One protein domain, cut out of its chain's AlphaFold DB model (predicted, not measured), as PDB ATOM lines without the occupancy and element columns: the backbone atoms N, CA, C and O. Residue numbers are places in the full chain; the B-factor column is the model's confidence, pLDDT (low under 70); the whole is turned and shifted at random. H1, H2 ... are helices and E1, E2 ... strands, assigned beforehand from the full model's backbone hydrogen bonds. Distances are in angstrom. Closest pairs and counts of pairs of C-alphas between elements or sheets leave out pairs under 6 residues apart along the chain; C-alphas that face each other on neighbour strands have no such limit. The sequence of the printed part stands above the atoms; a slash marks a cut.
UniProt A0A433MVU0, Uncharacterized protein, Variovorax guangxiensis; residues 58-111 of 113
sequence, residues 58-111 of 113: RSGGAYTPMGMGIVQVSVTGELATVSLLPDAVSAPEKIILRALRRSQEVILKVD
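AT A GLANCE: This is residues 58 to 111 of the 113 residues of an uncharacterized protein of Variovorax guangxiensis (UniProt A0A433MVU0). A long three-strand sheet, E1 beside E2 beside E3, has two short helices, H1 and H2, near the end where E3 runs out, and the last stretch, residues 102 to 111, runs back from H2 to pair briefly with the beginning of E1. Each helix only grazes the sheet. The printed part has 54 residues with three named strands and two named helices, in the chain order E1, E2, E3, H1, H2; the sheet's order is E1, E2, E3, antiparallel throughout, and the class is mixed, helices and strands. The whole is compact, with a radius of gyration of the C-alphas of 11.1 A, yet elongated in outline, spanning 32 by 19 by 17 A.

HOW THE PARTS SIT: The sheet is a meander, each strand the antiparallel neighbour of the one before: E1, residues 58 to 63, E2, residues 69 to 76, and E3, residues 79 to 84. E2 is the inner strand. E1 and E2 form a hairpin at 167 degrees between their directions, with N 60 and O 73 within hydrogen-bond range at 2.8 A. E2 and E3 form a hairpin at 164 degrees, with N 74 and O 81 within range at 2.9 A. H1, residues 86 to 90, is on the sheet but only grazes it; its closest C-alphas to E2 are those of Ala 88 and Ile 70, 4.7 A apart. H2, residues 93 to 101, is on the sheet and only grazes it with residues 95 to 100; the closest C-alphas of H2 and E2 are those of Ile 96 and Ile 70, 6.5 A apart. H1 and H2 are close but not clearly touching, the C-alphas of Ala 88 and Ile 96 being 7.4 A apart. Every O i to N i+4 pair is within hydrogen-bond range in H2; in H1 it is 0 of 1, beside 2 of 2 O i to N i+3 pairs. Residues 109 to 110 pair antiparallel with residues 58 to 59 of E1.

IN THESE COORDINATES: E2 is the longest strand, 20.3 A from first to last C-alpha. E1 is 16.7 A long and begins with C-alpha 58 at (127.429, 202.277, 169.330). E3 is 16.6 A long and ends with C-alpha 84 at (123.649, 210.634, 182.843). H1 is 8.0 A long. H2 is 12.0 A long and ends with C-alpha 101 at (109.585, 207.750, 181.326).

THE WHOLE: The two C-alphas farthest apart are those of Gly 77 and Pro 92, at 32.2 A. The printed part has no cut, and the four links between named elements are tight. The mean pLDDT of the printed part is 70.1; 23 residues are under 70, among them residues 86 to 91 and 98 to 108.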
ATOM      1  N   ARG A  58     128.374 201.327 169.903       73.75
ATOM      2  CA  ARG A  58     127.429 202.277 169.330       73.75
ATOM      3  C   ARG A  58     126.974 203.210 170.430       73.75
ATOM      4  O   ARG A  58     126.395 202.740 171.404       73.75
ATOM      5  N   SER A  59     127.199 204.503 170.274       77.88
ATOM      6  CA  SER A  59     126.775 205.497 171.251       77.88
ATOM      7  C   SER A  59     125.657 206.372 170.692       77.88
ATOM      8  O   SER A  59     125.549 206.623 169.492       77.88
ATOM      9  N   GLY A  60     124.762 206.816 171.559       78.88
ATOM     10  CA  GLY A  60     123.714 207.766 171.226       78.88
ATOM     11  C   GLY A  60     123.355 208.583 172.453       78.88
ATOM     12  O   GLY A  60     123.512 208.129 173.582       78.88
ATOM     13  N   GLY A  61     122.891 209.807 172.238       81.88
ATOM     14  CA  GLY A  61     122.547 210.720 173.319       81.88
ATOM     15  C   GLY A  61     121.147 211.286 173.157       81.88
ATOM     16  O   GLY A  61     120.695 211.558 172.044       81.88
ATOM     17  N   ALA A  62     120.474 211.484 174.282       76.12
ATOM     18  CA  ALA A  62     119.270 212.284 174.383       76.12
ATOM     19  C   ALA A  62     119.651 213.693 174.844       76.12
ATOM     20  O   ALA A  62     120.226 213.870 175.921       76.12
ATOM     21  N   TYR A  63     119.286 214.690 174.043       74.62
ATOM     22  CA  TYR A  63     119.577 216.097 174.301       74.62
ATOM     23  C   TYR A  63     118.277 216.888 174.447       74.62
ATOM     24  O   TYR A  63     117.255 216.573 173.833       74.62
ATOM     25  N   THR A  64     118.310 217.934 175.267       70.88
ATOM     26  CA  THR A  64     117.256 218.954 175.293       70.88
ATOM     27  C   THR A  64     117.253 219.761 173.986       70.88
ATOM     28  O   THR A  64     118.277 219.825 173.305       70.88
ATOM     29  N   PRO A  65     116.156 220.472 173.659       72.31
ATOM     30  CA  PRO A  65     116.135 221.421 172.540       72.31
ATOM     31  C   PRO A  65     117.196 222.531 172.627       72.31
ATOM     32  O   PRO A  65     117.541 223.121 171.612       72.31
ATOM     33  N   MET A  66     117.723 222.801 173.828       74.62
ATOM     34  CA  MET A  66     118.800 223.769 174.070       74.62
ATOM     35  C   MET A  66     120.202 223.149 173.931       74.62
ATOM     36  O   MET A  66     121.190 223.783 174.282       74.62
ATOM     37  N   GLY A  67     120.305 221.899 173.466       70.69
ATOM     38  CA  GLY A  67     121.576 221.201 173.252       70.69
ATOM     39  C   GLY A  67     122.193 220.572 174.505       70.69
ATOM     40  O   GLY A  67     123.198 219.882 174.389       70.69
ATOM     41  N   MET A  68     121.596 220.740 175.691       73.62
ATOM     42  CA  MET A  68     122.106 220.108 176.918       73.62
ATOM     43  C   MET A  68     121.855 218.602 176.892       73.62
ATOM     44  O   MET A  68     120.716 218.172 176.683       73.62
ATOM     45  N   GLY A  69     122.902 217.815 177.126       70.38
ATOM     46  CA  GLY A  69     122.822 216.361 177.198       70.38
ATOM     47  C   GLY A  69     122.139 215.887 178.477       70.38
ATOM     48  O   GLY A  69     122.516 216.298 179.567       70.38
ATOM     49  N   ILE A  70     121.137 215.014 178.349       75.44
ATOM     50  CA  ILE A  70     120.430 214.419 179.491       75.44
ATOM     51  C   ILE A  70     120.969 213.010 179.750       75.44
ATOM     52  O   ILE A  70     121.401 212.699 180.855       75.44
ATOM     53  N   VAL A  71     120.967 212.159 178.724       76.88
ATOM     54  CA  VAL A  71     121.366 210.750 178.836       76.88
ATOM     55  C   VAL A  71     122.264 210.389 177.668       76.88
ATOM     56  O   VAL A  71     121.989 210.786 176.538       76.88
ATOM     57  N   GLN A  72     123.294 209.600 177.933       81.12
ATOM     58  CA  GLN A  72     124.078 208.900 176.932       81.12
ATOM     59  C   GLN A  72     123.850 207.396 177.085       81.12
ATOM     60  O   GLN A  72     123.833 206.853 178.186       81.12
ATOM     61  N   VAL A  73     123.643 206.726 175.962       81.44
ATOM     62  CA  VAL A  73     123.527 205.277 175.871       81.44
ATOM     63  C   VAL A  73     124.674 204.793 175.006       81.44
ATOM     64  O   VAL A  73     124.792 205.210 173.858       81.44
ATOM     65  N   SER A  74     125.494 203.905 175.547       77.06
ATOM     66  CA  SER A  74     126.561 203.232 174.813       77.06
ATOM     67  C   SER A  74     126.292 201.735 174.827       77.06
ATOM     68  O   SER A  74     126.163 201.134 175.889       77.06
ATOM     69  N   VAL A  75     126.187 201.133 173.647       78.00
ATOM     70  CA  VAL A  75     125.967 199.700 173.462       78.00
ATOM     71  C   VAL A  75     127.243 199.078 172.929       78.00
ATOM     72  O   VAL A  75     127.673 199.410 171.827       78.00
ATOM     73  N   THR A  76     127.824 198.157 173.687       74.56
ATOM     74  CA  THR A  76     129.003 197.386 173.285       74.56
ATOM     75  C   THR A  76     128.632 195.907 173.299       74.56
ATOM     76  O   THR A  76     128.456 195.306 174.358       74.56
ATOM     77  N   GLY A  77     128.478 195.311 172.114       73.56
ATOM     78  CA  GLY A  77     127.968 193.941 171.991       73.56
ATOM     79  C   GLY A  77     126.535 193.823 172.528       73.56
ATOM     80  O   GLY A  77     125.636 194.487 172.015       73.56
ATOM     81  N   GLU A  78     126.331 192.994 173.557       67.50
ATOM     82  CA  GLU A  78     125.036 192.805 174.241       67.50
ATOM     83  C   GLU A  78     124.849 193.711 175.468       67.50
ATOM     84  O   GLU A  78     123.772 193.747 176.063       67.50
ATOM     85  N   LEU A  79     125.886 194.452 175.867       68.88
ATOM     86  CA  LEU A  79     125.846 195.283 177.061       68.88
ATOM     87  C   LEU A  79     125.478 196.722 176.692       68.88
ATOM     88  O   LEU A  79     126.218 197.405 175.985       68.88
ATOM     89  N   ALA A  80     124.329 197.183 177.188       74.38
ATOM     90  CA  ALA A  80     123.894 198.569 177.080       74.38
ATOM     91  C   ALA A  80     124.189 199.313 178.389       74.38
ATOM     92  O   ALA A  80     123.597 199.022 179.428       74.38
ATOM     93  N   THR A  81     125.083 200.293 178.326       77.69
ATOM     94  CA  THR A  81     125.385 201.201 179.433       77.69
ATOM     95  C   THR A  81     124.613 202.495 179.236       77.69
ATOM     96  O   THR A  81     124.746 203.150 178.204       77.69
ATOM     97  N   VAL A  82     123.823 202.876 180.237       79.50
ATOM     98  CA  VAL A  82     123.085 204.143 180.262       79.50
ATOM     99  C   VAL A  82     123.713 205.037 181.324       79.50
ATOM    100  O   VAL A  82     123.731 204.679 182.500       79.50
ATOM    101  N   SER A  83     124.232 206.190 180.919       76.94
ATOM    102  CA  SER A  83     124.842 207.179 181.804       76.94
ATOM    103  C   SER A  83     124.130 208.524 181.701       76.94
ATOM    104  O   SER A  83     123.640 208.930 180.648       76.94
ATOM    105  N   LEU A  84     124.061 209.234 182.824       75.75
ATOM    106  CA  LEU A  84     123.649 210.634 182.843       75.75
ATOM    107  C   LEU A  84     124.845 211.484 182.412       75.75
ATOM    108  O   LEU A  84     125.955 211.291 182.909       75.75
ATOM    109  N   LEU A  85     124.622 212.406 181.477       74.44
ATOM    110  CA  LEU A  85     125.669 213.326 181.038       74.44
ATOM    111  C   LEU A  85     125.967 214.351 182.150       74.44
ATOM    112  O   LEU A  85     125.061 214.683 182.917       74.44
ATOM    113  N   PRO A  86     127.200 214.878 182.257       66.25
ATOM    114  CA  PRO A  86     127.565 215.835 183.308       66.25
ATOM    115  C   PRO A  86     126.644 217.064 183.348       66.25
ATOM    116  O   PRO A  86     126.257 217.522 184.421       66.25
ATOM    117  N   ASP A  87     126.209 217.533 182.177       64.12
ATOM    118  CA  ASP A  87     125.291 218.667 182.026       64.12
ATOM    119  C   ASP A  87     123.886 218.372 182.578       64.12
ATOM    120  O   ASP A  87     123.154 219.282 182.977       64.12
ATOM    121  N   ALA A  88     123.513 217.091 182.662       58.31
ATOM    122  CA  ALA A  88     122.246 216.650 183.227       58.31
ATOM    123  C   ALA A  88     122.186 216.853 184.745       58.31
ATOM    124  O   ALA A  88     121.093 216.970 185.287       58.31
ATOM    125  N   VAL A  89     123.328 216.944 185.438       61.12
ATOM    126  CA  VAL A  89     123.379 217.152 186.899       61.12
ATOM    127  C   VAL A  89     122.793 218.514 187.292       61.12
ATOM    128  O   VAL A  89     122.258 218.669 188.386       61.12
ATOM    129  N   SER A  90     122.837 219.495 186.383       62.38
ATOM    130  CA  SER A  90     122.215 220.811 186.576       62.38
ATOM    131  C   SER A  90     120.743 220.857 186.138       62.38
ATOM    132  O   SER A  90     120.036 221.829 186.409       62.38
ATOM    133  N   ALA A  91     120.251 219.816 185.457       63.62
ATOM    134  CA  ALA A  91     118.872 219.756 185.001       63.62
ATOM    135  C   ALA A  91     117.930 219.337 186.151       63.62
ATOM    136  O   ALA A  91     118.241 218.425 186.916       63.62
ATOM    137  N   PRO A  92     116.734 219.944 186.265       70.06
ATOM    138  CA  PRO A  92     115.730 219.524 187.235       70.06
ATOM    139  C   PRO A  92     115.391 218.035 187.086       70.06
ATOM    140  O   PRO A  92     115.058 217.579 185.990       70.06
ATOM    141  N   GLU A  93     115.360 217.299 188.198       70.00
ATOM    142  CA  GLU A  93     115.067 215.857 188.246       70.00
ATOM    143  C   GLU A  93     113.785 215.479 187.478       70.00
ATOM    144  O   GLU A  93     113.730 214.476 186.768       70.00
ATOM    145  N   LYS A  94     112.759 216.340 187.520       70.88
ATOM    146  CA  LYS A  94     111.504 216.153 186.770       70.88
ATOM    147  C   LYS A  94     111.703 216.089 185.250       70.88
ATOM    148  O   LYS A  94     110.938 215.403 184.578       70.88
ATOM    149  N   ILE A  95     112.686 216.800 184.701       67.81
ATOM    150  CA  ILE A  95     113.003 216.798 183.264       67.81
ATOM    151  C   ILE A  95     113.723 215.501 182.896       67.81
ATOM    152  O   ILE A  95     113.340 214.858 181.919       67.81
ATOM    153  N   ILE A  96     114.681 215.075 183.721       66.88
ATOM    154  CA  ILE A  96     115.415 213.812 183.562       66.88
ATOM    155  C   ILE A  96     114.445 212.624 183.615       66.88
ATOM    156  O   ILE A  96     114.414 211.789 182.713       66.88
ATOM    157  N   LEU A  97     113.565 212.586 184.620       70.25
ATOM    158  CA  LEU A  97     112.560 211.530 184.757       70.25
ATOM    159  C   LEU A  97     111.526 211.551 183.629       70.25
ATOM    160  O   LEU A  97     111.046 210.499 183.221       70.25
ATOM    161  N   ARG A  98     111.161 212.726 183.100       68.19
ATOM    162  CA  ARG A  98     110.239 212.826 181.958       68.19
ATOM    163  C   ARG A  98     110.870 212.311 180.664       68.19
ATOM    164  O   ARG A  98     110.158 211.699 179.871       68.19
ATOM    165  N   ALA A  99     112.164 212.561 180.475       64.06
ATOM    166  CA  ALA A  99     112.954 212.025 179.374       64.06
ATOM    167  C   ALA A  99     113.016 210.487 179.453       64.06
ATOM    168  O   ALA A  99     112.668 209.814 178.494       64.06
ATOM    169  N   LEU A 100     113.294 209.931 180.636       65.19
ATOM    170  CA  LEU A 100     113.378 208.479 180.851       65.19
ATOM    171  C   LEU A 100     112.024 207.740 180.821       65.19
ATOM    172  O   LEU A 100     111.967 206.577 180.436       65.19
ATOM    173  N   ARG A 101     110.925 208.379 181.254       65.25
ATOM    174  CA  ARG A 101     109.585 207.750 181.326       65.25
ATOM    175  C   ARG A 101     108.866 207.664 179.986       65.25
ATOM    176  O   ARG A 101     107.972 206.836 179.833       65.25
ATOM    177  N   ARG A 102     109.185 208.546 179.039       58.00
ATOM    178  CA  ARG A 102     108.766 208.361 177.649       58.00
ATOM    179  C   ARG A 102     109.795 207.431 177.036       58.00
ATOM    180  O   ARG A 102     110.969 207.712 177.194       58.00
ATOM    181  N   SER A 103     109.377 206.357 176.378       54.88
ATOM    182  CA  SER A 103     110.247 205.448 175.623       54.88
ATOM    183  C   SER A 103     111.078 206.229 174.598       54.88
ATOM    184  O   SER A 103     110.673 206.388 173.450       54.88
ATOM    185  N   GLN A 104     112.177 206.830 175.044       63.19
ATOM    186  CA  GLN A 104     112.905 207.816 174.273       63.19
ATOM    187  C   GLN A 104     113.792 207.059 173.303       63.19
ATOM    188  O   GLN A 104     114.713 206.349 173.703       63.19
ATOM    189  N   GLU A 105     113.473 207.180 172.019       57.59
ATOM    190  CA  GLU A 105     114.275 206.585 170.965       57.59
ATOM    191  C   GLU A 105     115.627 207.296 170.911       57.59
ATOM    192  O   GLU A 105     115.727 208.478 170.576       57.59
ATOM    193  N   VAL A 106     116.676 206.565 171.276       61.81
ATOM    194  CA  VAL A 106     118.056 207.010 171.129       61.81
ATOM    195  C   VAL A 106     118.617 206.353 169.879       61.81
ATOM    196  O   VAL A 106     118.786 205.136 169.815       61.81
ATOM    197  N   ILE A 107     118.901 207.170 168.866       66.56
ATOM    198  CA  ILE A 107     119.550 206.691 167.648       66.56
ATOM    199  C   ILE A 107     121.025 206.481 167.963       66.56
ATOM    200  O   ILE A 107     121.780 207.437 168.149       66.56
ATOM    201  N   LEU A 108     121.425 205.215 168.020       67.69
ATOM    202  CA  LEU A 108     122.811 204.828 168.220       67.69
ATOM    203  C   LEU A 108     123.590 205.015 166.914       67.69
ATOM    204  O   LEU A 108     123.211 204.483 165.866       67.69
ATOM    205  N   LYS A 109     124.696 205.749 166.982       70.81
ATOM    206  CA  LYS A 109     125.680 205.873 165.907       70.81
ATOM    207  C   LYS A 109     126.878 204.992 166.233       70.81
ATOM    208  O   LYS A 109     127.198 204.774 167.394       70.81
ATOM    209  N   VAL A 110     127.507 204.439 165.201       65.31
ATOM    210  CA  VAL A 110     128.759 203.694 165.372       65.31
ATOM    211  C   VAL A 110     129.834 204.704 165.746       65.31
ATOM    212  O   VAL A 110     130.021 205.674 165.006       65.31
ATOM    213  N   ASP A 111     130.504 204.494 166.875       57.09
ATOM    214  CA  ASP A 111     131.658 205.313 167.223       57.09
ATOM    215  C   ASP A 111     132.768 205.010 166.209       57.09
ATOM    216  O   ASP A 111     133.177 203.859 166.037       57.09
TER     217      ASP A 111